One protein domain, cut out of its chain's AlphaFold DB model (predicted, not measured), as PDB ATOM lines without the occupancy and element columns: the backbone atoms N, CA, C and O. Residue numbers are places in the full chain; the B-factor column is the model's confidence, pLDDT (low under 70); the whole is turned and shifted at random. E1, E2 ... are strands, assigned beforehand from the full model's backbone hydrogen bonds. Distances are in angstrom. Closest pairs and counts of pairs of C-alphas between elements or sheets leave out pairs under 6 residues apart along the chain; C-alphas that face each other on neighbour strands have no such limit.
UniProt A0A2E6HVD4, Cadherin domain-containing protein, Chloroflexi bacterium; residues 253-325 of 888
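What this domain is: This is residues 253 to 325 of the 888 residues of the protein "Cadherin domain-containing protein" of Chloroflexi bacterium (UniProt A0A2E6HVD4). Little regular structure is present: one antiparallel sheet, order E1 E4 E3 E2 E5, curls like part of an open barrel, with long loops joining it. The printed part has 73 residues, 26 of them in five strands, E1 to E5 along the chain; it is all strand and compact, with radius of gyration of the C-alphas 10.5 A and spans of 27 by 25 by 17 A.

How they stand to each other: Residues 253 to 254 pair antiparallel with residues 319 to 320 of E5, residues 319 to 324. E1, residues 267 to 269, is antiparallel to E4, residues 299 to 303, with N 268 and O 300 2.9 A apart, within hydrogen-bond range. E2, residues 281 to 284, and E3, residues 287 to 294, form a hairpin; N 282 and O 289 are 2.9 A apart. E3 bends by 52 degrees at residue 291 and forms a hairpin with E4; N 292 and O 301 are 2.8 A apart. E2 E3 E4 is a meander, each strand the antiparallel neighbour of the one before. E1 to E4 and E2 to E5 are Greek keys, a meander plus a strand whose first and fourth strands are antiparallel neighbours. E5 is antiparallel to E2, N 283 and O 321 being 2.8 A apart; edge strands E1 and E5 are apart.

Where its parts are: E1 begins at C-alpha 267 (101.216, 182.639, 86.322). E3 is 18.9 A long, E4 13.2 A, and E5 15.5 A, ending at C-alpha 324 (109.048, 166.661, 82.821).

The domain as a whole: The C-alphas farthest apart, of Gly 297 and Gly 308, are 28.0 A apart. The links E1 to E2 and E4 to E5 are long. The printed part has no cut, and no printed residue is under 70 in pLDDT.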
ATOM      1  N   ASN A 253     116.288 177.969  85.575       88.19
ATOM      2  CA  ASN A 253     115.844 179.356  85.505       88.19
ATOM      3  C   ASN A 253     115.526 179.851  86.921       88.19
ATOM      4  O   ASN A 253     115.624 179.076  87.874       88.19
ATOM      5  N   ALA A 254     115.122 181.106  87.077       93.38
ATOM      6  CA  ALA A 254     114.697 181.638  88.365       93.38
ATOM      7  C   ALA A 254     113.377 182.402  88.238       93.38
ATOM      8  O   ALA A 254     113.047 182.939  87.177       93.38
ATOM      9  N   VAL A 255     112.597 182.413  89.320       94.44
ATOM     10  CA  VAL A 255     111.457 183.327  89.458       94.44
ATOM     11  C   VAL A 255     112.001 184.752  89.441       94.44
ATOM     12  O   VAL A 255     112.887 185.054  90.223       94.44
ATOM     13  N   ASN A 256     111.452 185.605  88.578       94.50
ATOM     14  CA  ASN A 256     111.804 187.021  88.481       94.50
ATOM     15  C   ASN A 256     110.555 187.851  88.760       94.50
ATOM     16  O   ASN A 256     109.859 188.345  87.865       94.50
ATOM     17  N   MET A 257     110.203 187.907  90.035       88.69
ATOM     18  CA  MET A 257     109.086 188.689  90.530       88.69
ATOM     19  C   MET A 257     109.628 189.469  91.712       88.69
ATOM     20  O   MET A 257     109.925 188.876  92.736       88.69
ATOM     21  N   GLY A 258     109.666 190.804  91.635       87.38
ATOM     22  CA  GLY A 258     110.151 191.644  92.745       87.38
ATOM     23  C   GLY A 258     109.404 191.476  94.087       87.38
ATOM     24  O   GLY A 258     109.698 192.184  95.048       87.38
ATOM     25  N   GLY A 259     108.421 190.569  94.166       91.69
ATOM     26  CA  GLY A 259     107.885 189.987  95.392       91.69
ATOM     27  C   GLY A 259     107.560 188.494  95.216       91.69
ATOM     28  O   GLY A 259     107.586 187.958  94.115       91.69
ATOM     29  N   ASN A 260     107.200 187.817  96.308       95.00
ATOM     30  CA  ASN A 260     106.992 186.366  96.303       95.00
ATOM     31  C   ASN A 260     105.884 185.893  95.339       95.00
ATOM     32  O   ASN A 260     104.787 186.462  95.287       95.00
ATOM     33  N   LEU A 261     106.111 184.751  94.688       97.38
ATOM     34  CA  LEU A 261     105.097 184.009  93.947       97.38
ATOM     35  C   LEU A 261     104.094 183.371  94.929       97.38
ATOM     36  O   LEU A 261     104.370 182.347  95.558       97.38
ATOM     37  N   SER A 262     102.911 183.982  95.062       97.06
ATOM     38  CA  SER A 262     101.817 183.517  95.935       97.06
ATOM     39  C   SER A 262     101.366 182.089  95.604       97.06
ATOM     40  O   SER A 262     101.288 181.735  94.433       97.06
ATOM     41  N   ALA A 263     100.956 181.298  96.602       97.38
ATOM     42  CA  ALA A 263     100.407 179.946  96.417       97.38
ATOM     43  C   ALA A 263      99.121 179.895  95.556       97.38
ATOM     44  O   ALA A 263      98.755 178.837  95.054       97.38
ATOM     45  N   THR A 264      98.439 181.028  95.364       97.38
ATOM     46  CA  THR A 264      97.235 181.146  94.518       97.38
ATOM     47  C   THR A 264      97.510 181.706  93.119       97.38
ATOM     48  O   THR A 264      96.573 181.903  92.347       97.38
ATOM     49  N   ALA A 265      98.770 182.004  92.783       97.69
ATOM     50  CA  ALA A 265      99.122 182.580  91.490       97.69
ATOM     51  C   ALA A 265      98.875 181.587  90.342       97.69
ATOM     52  O   ALA A 265      99.246 180.420  90.433       97.69
ATOM     53  N   THR A 266      98.296 182.070  89.244       97.88
ATOM     54  CA  THR A 266      98.034 181.298  88.013       97.88
ATOM     55  C   THR A 266      99.066 181.555  86.911       97.88
ATOM     56  O   THR A 266      98.958 181.027  85.807       97.88
ATOM     57  N   SER A 267     100.074 182.379  87.195       97.56
ATOM     58  CA  SER A 267     101.216 182.639  86.322       97.56
ATOM     59  C   SER A 267     102.480 182.827  87.155       97.56
ATOM     60  O   SER A 267     102.393 183.167  88.338       97.56
ATOM     61  N   VAL A 268     103.638 182.599  86.543       97.50
ATOM     62  CA  VAL A 268     104.957 182.890  87.115       97.50
ATOM     63  C   VAL A 268     105.756 183.722  86.118       97.50
ATOM     64  O   VAL A 268     105.783 183.405  84.927       97.50
ATOM     65  N   THR A 269     106.372 184.802  86.601       97.25
ATOM     66  CA  THR A 269     107.361 185.560  85.821       97.25
ATOM     67  C   THR A 269     108.741 184.993  86.131       97.25
ATOM     68  O   THR A 269     109.052 184.746  87.293       97.25
ATOM     69  N   MET A 270     109.532 184.740  85.098       95.62
ATOM     70  CA  MET A 270     110.857 184.127  85.147       95.62
ATOM     71  C   MET A 270     111.863 185.011  84.414       95.62
ATOM     72  O   MET A 270     111.463 185.852  83.605       95.62
ATOM     73  N   ASP A 271     113.157 184.783  84.628       94.88
ATOM     74  CA  ASP A 271     114.202 185.480  83.866       94.88
ATOM     75  C   ASP A 271     114.119 185.185  82.365       94.88
ATOM     76  O   ASP A 271     114.373 186.054  81.530       94.88
ATOM     77  N   SER A 272     113.741 183.955  82.007       93.81
ATOM     78  CA  SER A 272     113.489 183.557  80.622       93.81
ATOM     79  C   SER A 272     112.536 182.364  80.553       93.81
ATOM     80  O   SER A 272     112.604 181.453  81.371       93.81
ATOM     81  N   THR A 273     111.664 182.316  79.550       94.06
ATOM     82  CA  THR A 273     110.848 181.127  79.232       94.06
ATOM     83  C   THR A 273     111.475 180.254  78.148       94.06
ATOM     84  O   THR A 273     110.858 179.297  77.683       94.06
ATOM     85  N   THR A 274     112.715 180.547  77.746       91.62
ATOM     86  CA  THR A 274     113.433 179.750  76.745       91.62
ATOM     87  C   THR A 274     113.618 178.315  77.242       91.62
ATOM     88  O   THR A 274     114.157 178.092  78.325       91.62
ATOM     89  N   GLY A 275     113.185 177.346  76.433       88.94
ATOM     90  CA  GLY A 275     113.255 175.919  76.758       88.94
ATOM     91  C   GLY A 275     112.042 175.365  77.512       88.94
ATOM     92  O   GLY A 275     112.067 174.192  77.865       88.94
ATOM     93  N   PHE A 276     110.998 176.171  77.737       92.31
ATOM     94  CA  PHE A 276     109.713 175.710  78.267       92.31
ATOM     95  C   PHE A 276     108.639 175.737  77.173       92.31
ATOM     96  O   PHE A 276     108.602 176.651  76.345       92.31
ATOM     97  N   VAL A 277     107.732 174.762  77.189       92.81
ATOM     98  CA  VAL A 277     106.573 174.665  76.293       92.81
ATOM     99  C   VAL A 277     105.288 174.355  77.064       92.81
ATOM    100  O   VAL A 277     105.296 173.923  78.217       92.81
ATOM    101  N   ALA A 278     104.138 174.590  76.426       95.25
ATOM    102  CA  ALA A 278     102.853 174.208  76.998       95.25
ATOM    103  C   ALA A 278     102.784 172.683  77.208       95.25
ATOM    104  O   ALA A 278     103.066 171.886  76.311       95.25
ATOM    105  N   GLY A 279     102.365 172.292  78.403       94.69
ATOM    106  CA  GLY A 279     102.292 170.921  78.879       94.69
ATOM    107  C   GLY A 279     103.465 170.483  79.751       94.69
ATOM    108  O   GLY A 279     103.355 169.439  80.393       94.69
ATOM    109  N   ASP A 280     104.547 171.262  79.812       95.19
ATOM    110  CA  ASP A 280     105.672 170.966  80.697       95.19
ATOM    111  C   ASP A 280     105.249 170.928  82.166       95.19
ATOM    112  O   ASP A 280     104.308 171.597  82.600       95.19
ATOM    113  N   VAL A 281     106.003 170.179  82.964       95.88
ATOM    114  CA  VAL A 281     105.944 170.241  84.423       95.88
ATOM    115  C   VAL A 281     107.253 170.832  84.921       95.88
ATOM    116  O   VAL A 281     108.321 170.280  84.660       95.88
ATOM    117  N   ILE A 282     107.167 171.926  85.671       96.31
ATOM    118  CA  ILE A 282     108.301 172.585  86.327       96.31
ATOM    119  C   ILE A 282     108.266 172.334  87.836       96.31
ATOM    120  O   ILE A 282     107.207 172.052  88.403       96.31
ATOM    121  N   THR A 283     109.411 172.444  88.502       96.25
ATOM    122  CA  THR A 283     109.542 172.352  89.958       96.25
ATOM    123  C   THR A 283     110.249 173.555  90.553       96.25
ATOM    124  O   THR A 283     111.282 173.997  90.051       96.25
ATOM    125  N   ILE A 284     109.716 174.033  91.677       96.50
ATOM    126  CA  ILE A 284     110.349 175.037  92.538       96.50
ATOM    127  C   ILE A 284     110.312 174.487  93.965       96.50
ATOM    128  O   ILE A 284     109.241 174.226  94.519       96.50
ATOM    129  N   GLY A 285     111.485 174.227  94.546       96.12
ATOM    130  CA  GLY A 285     111.582 173.481  95.801       96.12
ATOM    131  C   GLY A 285     110.925 172.096  95.690       96.12
ATOM    132  O   GLY A 285     111.358 171.261  94.899       96.12
ATOM    133  N   THR A 286     109.877 171.851  96.483       96.69
ATOM    134  CA  THR A 286     109.099 170.595  96.472       96.69
ATOM    135  C   THR A 286     107.784 170.684  95.693       96.69
ATOM    136  O   THR A 286     107.094 169.672  95.545       96.69
ATOM    137  N   GLU A 287     107.417 171.863  95.188       98.31
ATOM    138  CA  GLU A 287     106.189 172.045  94.421       98.31
ATOM    139  C   GLU A 287     106.411 171.720  92.944       98.31
ATOM    140  O   GLU A 287     107.384 172.177  92.344       98.31
ATOM    141  N   LYS A 288     105.470 170.980  92.349       98.06
ATOM    142  CA  LYS A 288     105.357 170.781  90.901       98.06
ATOM    143  C   LYS A 288     104.263 171.695  90.358       98.06
ATOM    144  O   LYS A 288     103.180 171.777  90.936       98.06
ATOM    145  N   MET A 289     104.515 172.341  89.230       98.44
ATOM    146  CA  MET A 289     103.548 173.199  88.546       98.44
ATOM    147  C   MET A 289     103.447 172.769  87.086       98.44
ATOM    148  O   MET A 289     104.459 172.469  86.459       98.44
ATOM    149  N   TYR A 290     102.233 172.721  86.550       97.50
ATOM    150  CA  TYR A 290     101.993 172.399  85.143       97.50
ATOM    151  C   TYR A 290     101.922 173.681  84.324       97.50
ATOM    152  O   TYR A 290     101.133 174.561  84.656       97.50
ATOM    153  N   VAL A 291     102.718 173.788  83.265       97.62
ATOM    154  CA  VAL A 291     102.741 174.930  82.350       97.62
ATOM    155  C   VAL A 291     101.582 174.787  81.371       97.62
ATOM    156  O   VAL A 291     101.633 173.980  80.450       97.62
ATOM    157  N   SER A 292     100.516 175.560  81.551       97.44
ATOM    158  CA  SER A 292      99.359 175.516  80.650       97.44
ATOM    159  C   SER A 292      99.609 176.280  79.347       97.44
ATOM    160  O   SER A 292      99.099 175.883  78.301       97.44
ATOM    161  N   SER A 293     100.414 177.345  79.386       97.12
ATOM    162  CA  SER A 293     100.897 178.055  78.198       97.12
ATOM    163  C   SER A 293     102.134 178.910  78.496       97.12
ATOM    164  O   SER A 293     102.358 179.348  79.624       97.12
ATOM    165  N   VAL A 294     102.930 179.195  77.462       96.69
ATOM    166  CA  VAL A 294     103.999 180.205  77.507       96.69
ATOM    167  C   VAL A 294     103.406 181.514  76.993       96.69
ATOM    168  O   VAL A 294     103.086 181.628  75.812       96.69
ATOM    169  N   THR A 295     103.183 182.482  77.883       97.31
ATOM    170  CA  THR A 295     102.453 183.721  77.544       97.31
ATOM    171  C   THR A 295     103.377 184.790  76.954       97.31
ATOM    172  O   THR A 295     102.951 185.586  76.120       97.31
ATOM    173  N   SER A 296     104.646 184.813  77.363       96.50
ATOM    174  CA  SER A 296     105.679 185.701  76.815       96.50
ATOM    175  C   SER A 296     107.073 185.083  76.985       96.50
ATOM    176  O   SER A 296     107.207 183.997  77.550       96.50
ATOM    177  N   GLY A 297     108.121 185.797  76.557       94.88
ATOM    178  CA  GLY A 297     109.524 185.421  76.792       94.88
ATOM    179  C   GLY A 297     109.943 185.353  78.271       94.88
ATOM    180  O   GLY A 297     111.040 184.889  78.558       94.88
ATOM    181  N   THR A 298     109.092 185.801  79.200       96.56
ATOM    182  CA  THR A 298     109.357 185.811  80.651       96.56
ATOM    183  C   THR A 298     108.175 185.330  81.495       96.56
ATOM    184  O   THR A 298     108.308 185.248  82.705       96.56
ATOM    185  N   VAL A 299     107.011 184.999  80.922       97.44
ATOM    186  CA  VAL A 299     105.813 184.633  81.704       97.44
ATOM    187  C   VAL A 299     105.248 183.283  81.272       97.44
ATOM    188  O   VAL A 299     104.897 183.088  80.104       97.44
ATOM    189  N   LEU A 300     105.085 182.377  82.239       97.75
ATOM    190  CA  LEU A 300     104.383 181.099  82.088       97.75
ATOM    191  C   LEU A 300     103.011 181.172  82.763       97.75
ATOM    192  O   LEU A 300     102.910 181.605  83.912       97.75
ATOM    193  N   ALA A 301     101.963 180.709  82.085       98.06
ATOM    194  CA  ALA A 301     100.696 180.377  82.728       98.06
ATOM    195  C   ALA A 301     100.816 178.977  83.338       98.06
ATOM    196  O   ALA A 301     101.296 178.050  82.681       98.06
ATOM    197  N   ILE A 302     100.412 178.827  84.599       98.38
ATOM    198  CA  ILE A 302     100.665 177.613  85.373       98.38
ATOM    199  C   ILE A 302      99.460 177.164  86.197       98.38
ATOM    200  O   ILE A 302      98.678 177.970  86.701       98.38
ATOM    201  N   THR A 303      99.375 175.855  86.408       98.12
ATOM    202  CA  THR A 303      98.548 175.229  87.440       98.12
ATOM    203  C   THR A 303      99.449 174.803  88.596       98.12
ATOM    204  O   THR A 303     100.344 173.975  88.424       98.12
ATOM    205  N   ARG A 304      99.214 175.382  89.776       98.25
ATOM    206  CA  ARG A 304      99.954 175.128  91.025       98.25
ATOM    207  C   ARG A 304      99.578 173.794  91.660       98.25
ATOM    208  O   ARG A 304      98.498 173.271  91.390       98.25
ATOM    209  N   GLY A 305     100.445 173.270  92.528       97.00
ATOM    210  CA  GLY A 305     100.178 172.025  93.262       97.00
ATOM    211  C   GLY A 305      99.910 170.812  92.358       97.00
ATOM    212  O   GLY A 305      99.092 169.944  92.668       97.00
ATOM    213  N   TYR A 306     100.563 170.759  91.198       97.69
ATOM    214  CA  TYR A 306     100.361 169.697  90.219       97.69
ATOM    215  C   TYR A 306     100.908 168.354  90.733       97.69
ATOM    216  O   TYR A 306     101.793 168.313  91.592       97.69
ATOM    217  N   ASN A 307     100.372 167.237  90.221       95.88
ATOM    218  CA  ASN A 307     100.733 165.870  90.629       95.88
ATOM    219  C   ASN A 307     100.707 165.635  92.154       95.88
ATOM    220  O   ASN A 307     101.562 164.939  92.701       95.88
ATOM    221  N   GLY A 308      99.730 166.235  92.846       96.62
ATOM    222  CA  GLY A 308      99.511 166.044  94.284       96.62
ATOM    223  C   GLY A 308     100.474 166.812  95.193       96.62
ATOM    224  O   GLY A 308     100.497 166.563  96.398       96.62
ATOM    225  N   THR A 309     101.272 167.736  94.652       98.25
ATOM    226  CA  THR A 309     102.092 168.640  95.474       98.25
ATOM    227  C   THR A 309     101.234 169.756  96.082       98.25
ATOM    228  O   THR A 309     100.162 170.078  95.579       98.25
ATOM    229  N   THR A 310     101.665 170.345  97.201       97.81
ATOM    230  CA  THR A 310     100.954 171.481  97.817       97.81
ATOM    231  C   THR A 310     101.506 172.791  97.267       97.81
ATOM    232  O   THR A 310     102.722 172.962  97.219       97.81
ATOM    233  N   ALA A 311     100.627 173.718  96.879       98.38
ATOM    234  CA  ALA A 311     101.048 175.037  96.421       98.38
ATOM    235  C   ALA A 311     101.742 175.818  97.550       98.38
ATOM    236  O   ALA A 311     101.158 176.018  98.617       98.38
ATOM    237  N   ALA A 312     102.982 176.252  97.322       97.75
ATOM    238  CA  ALA A 312     103.808 176.958  98.298       97.75
ATOM    239  C   ALA A 312     104.038 178.422  97.894       97.75
ATOM    240  O   ALA A 312     103.835 178.817  96.751       97.75
ATOM    241  N   VAL A 313     104.454 179.271  98.830       97.94
ATOM    242  CA  VAL A 313     104.939 180.612  98.478       97.94
ATOM    243  C   VAL A 313     106.416 180.493  98.113       97.94
ATOM    244  O   VAL A 313     107.184 179.967  98.917       97.94
ATOM    245  N   HIS A 314     106.813 180.986  96.937       97.69
ATOM    246  CA  HIS A 314     108.217 180.986  96.496       97.69
ATOM    247  C   HIS A 314     108.770 182.407  96.487       97.69
ATOM    248  O   HIS A 314     108.055 183.340  96.127       97.69
ATOM    249  N   ALA A 315     110.015 182.577  96.924       97.06
ATOM    250  CA  ALA A 315     110.691 183.871  96.897       97.06
ATOM    251  C   ALA A 315     111.083 184.268  95.464       97.06
ATOM    252  O   ALA A 315     111.094 183.426  94.564       97.06
ATOM    253  N   ASP A 316     111.420 185.544  95.283       96.12
ATOM    254  CA  ASP A 316     112.195 185.988  94.121       96.12
ATOM    255  C   ASP A 316     113.516 185.203  94.038       96.12
ATOM    256  O   ASP A 316     114.011 184.709  95.060       96.12
ATOM    257  N   ASP A 317     114.042 185.033  92.829       95.38
ATOM    258  CA  ASP A 317     115.228 184.228  92.508       95.38
ATOM    259  C   ASP A 317     115.129 182.727  92.869       95.38
ATOM    260  O   ASP A 317     116.121 181.989  92.837       95.38
ATOM    261  N   ALA A 318     113.938 182.216  93.208       96.44
ATOM    262  CA  ALA A 318     113.766 180.791  93.472       96.44
ATOM    263  C   ALA A 318     114.032 179.966  92.201       96.44
ATOM    264  O   ALA A 318     113.420 180.199  91.158       96.44
ATOM    265  N   VAL A 319     114.920 178.969  92.304       95.75
ATOM    266  CA  VAL A 319     115.334 178.140  91.162       95.75
ATOM    267  C   VAL A 319     114.163 177.315  90.632       95.75
ATOM    268  O   VAL A 319     113.562 176.513  91.355       95.75
ATOM    269  N   VAL A 320     113.907 177.463  89.339       95.75
ATOM    270  CA  VAL A 320     112.937 176.705  88.558       95.75
ATOM    271  C   VAL A 320     113.674 175.626  87.781       95.75
ATOM    272  O   VAL A 320     114.568 175.920  86.990       95.75
ATOM    273  N   ASN A 321     113.294 174.369  87.994       94.38
ATOM    274  CA  ASN A 321     113.805 173.239  87.226       94.38
ATOM    275  C   ASN A 321     112.697 172.674  86.337       94.38
ATOM    276  O   ASN A 321     111.547 172.567  86.755       94.38
ATOM    277  N   LEU A 322     113.044 172.250  85.130       92.88
ATOM    278  CA  LEU A 322     112.157 171.443  84.302       92.88
ATOM    279  C   LEU A 322     112.114 170.008  84.860       92.88
ATOM    280  O   LEU A 322     113.142 169.339  84.934       92.88
ATOM    281  N   TYR A 323     110.938 169.547  85.288       91.94
ATOM    282  CA  TYR A 323     110.742 168.217  85.879       91.94
ATOM    283  C   TYR A 323     110.358 167.167  84.836       91.94
ATOM    284  O   TYR A 323     110.877 166.055  84.861       91.94
ATOM    285  N   ALA A 324     109.433 167.507  83.941       88.69
ATOM    286  CA  ALA A 324     109.048 166.661  82.821       88.69
ATOM    287  C   ALA A 324     108.740 167.559  81.629       88.69
ATOM    288  O   ALA A 324     107.871 168.426  81.719       88.69
ATOM    289  N   HIS A 325     109.464 167.358  80.532       88.31
ATOM    290  CA  HIS A 325     109.206 168.081  79.300       88.31
ATOM    291  C   HIS A 325     108.054 167.392  78.571       88.31
ATOM    292  O   HIS A 325     108.128 166.197  78.273       88.31
TER     293      HIS A 325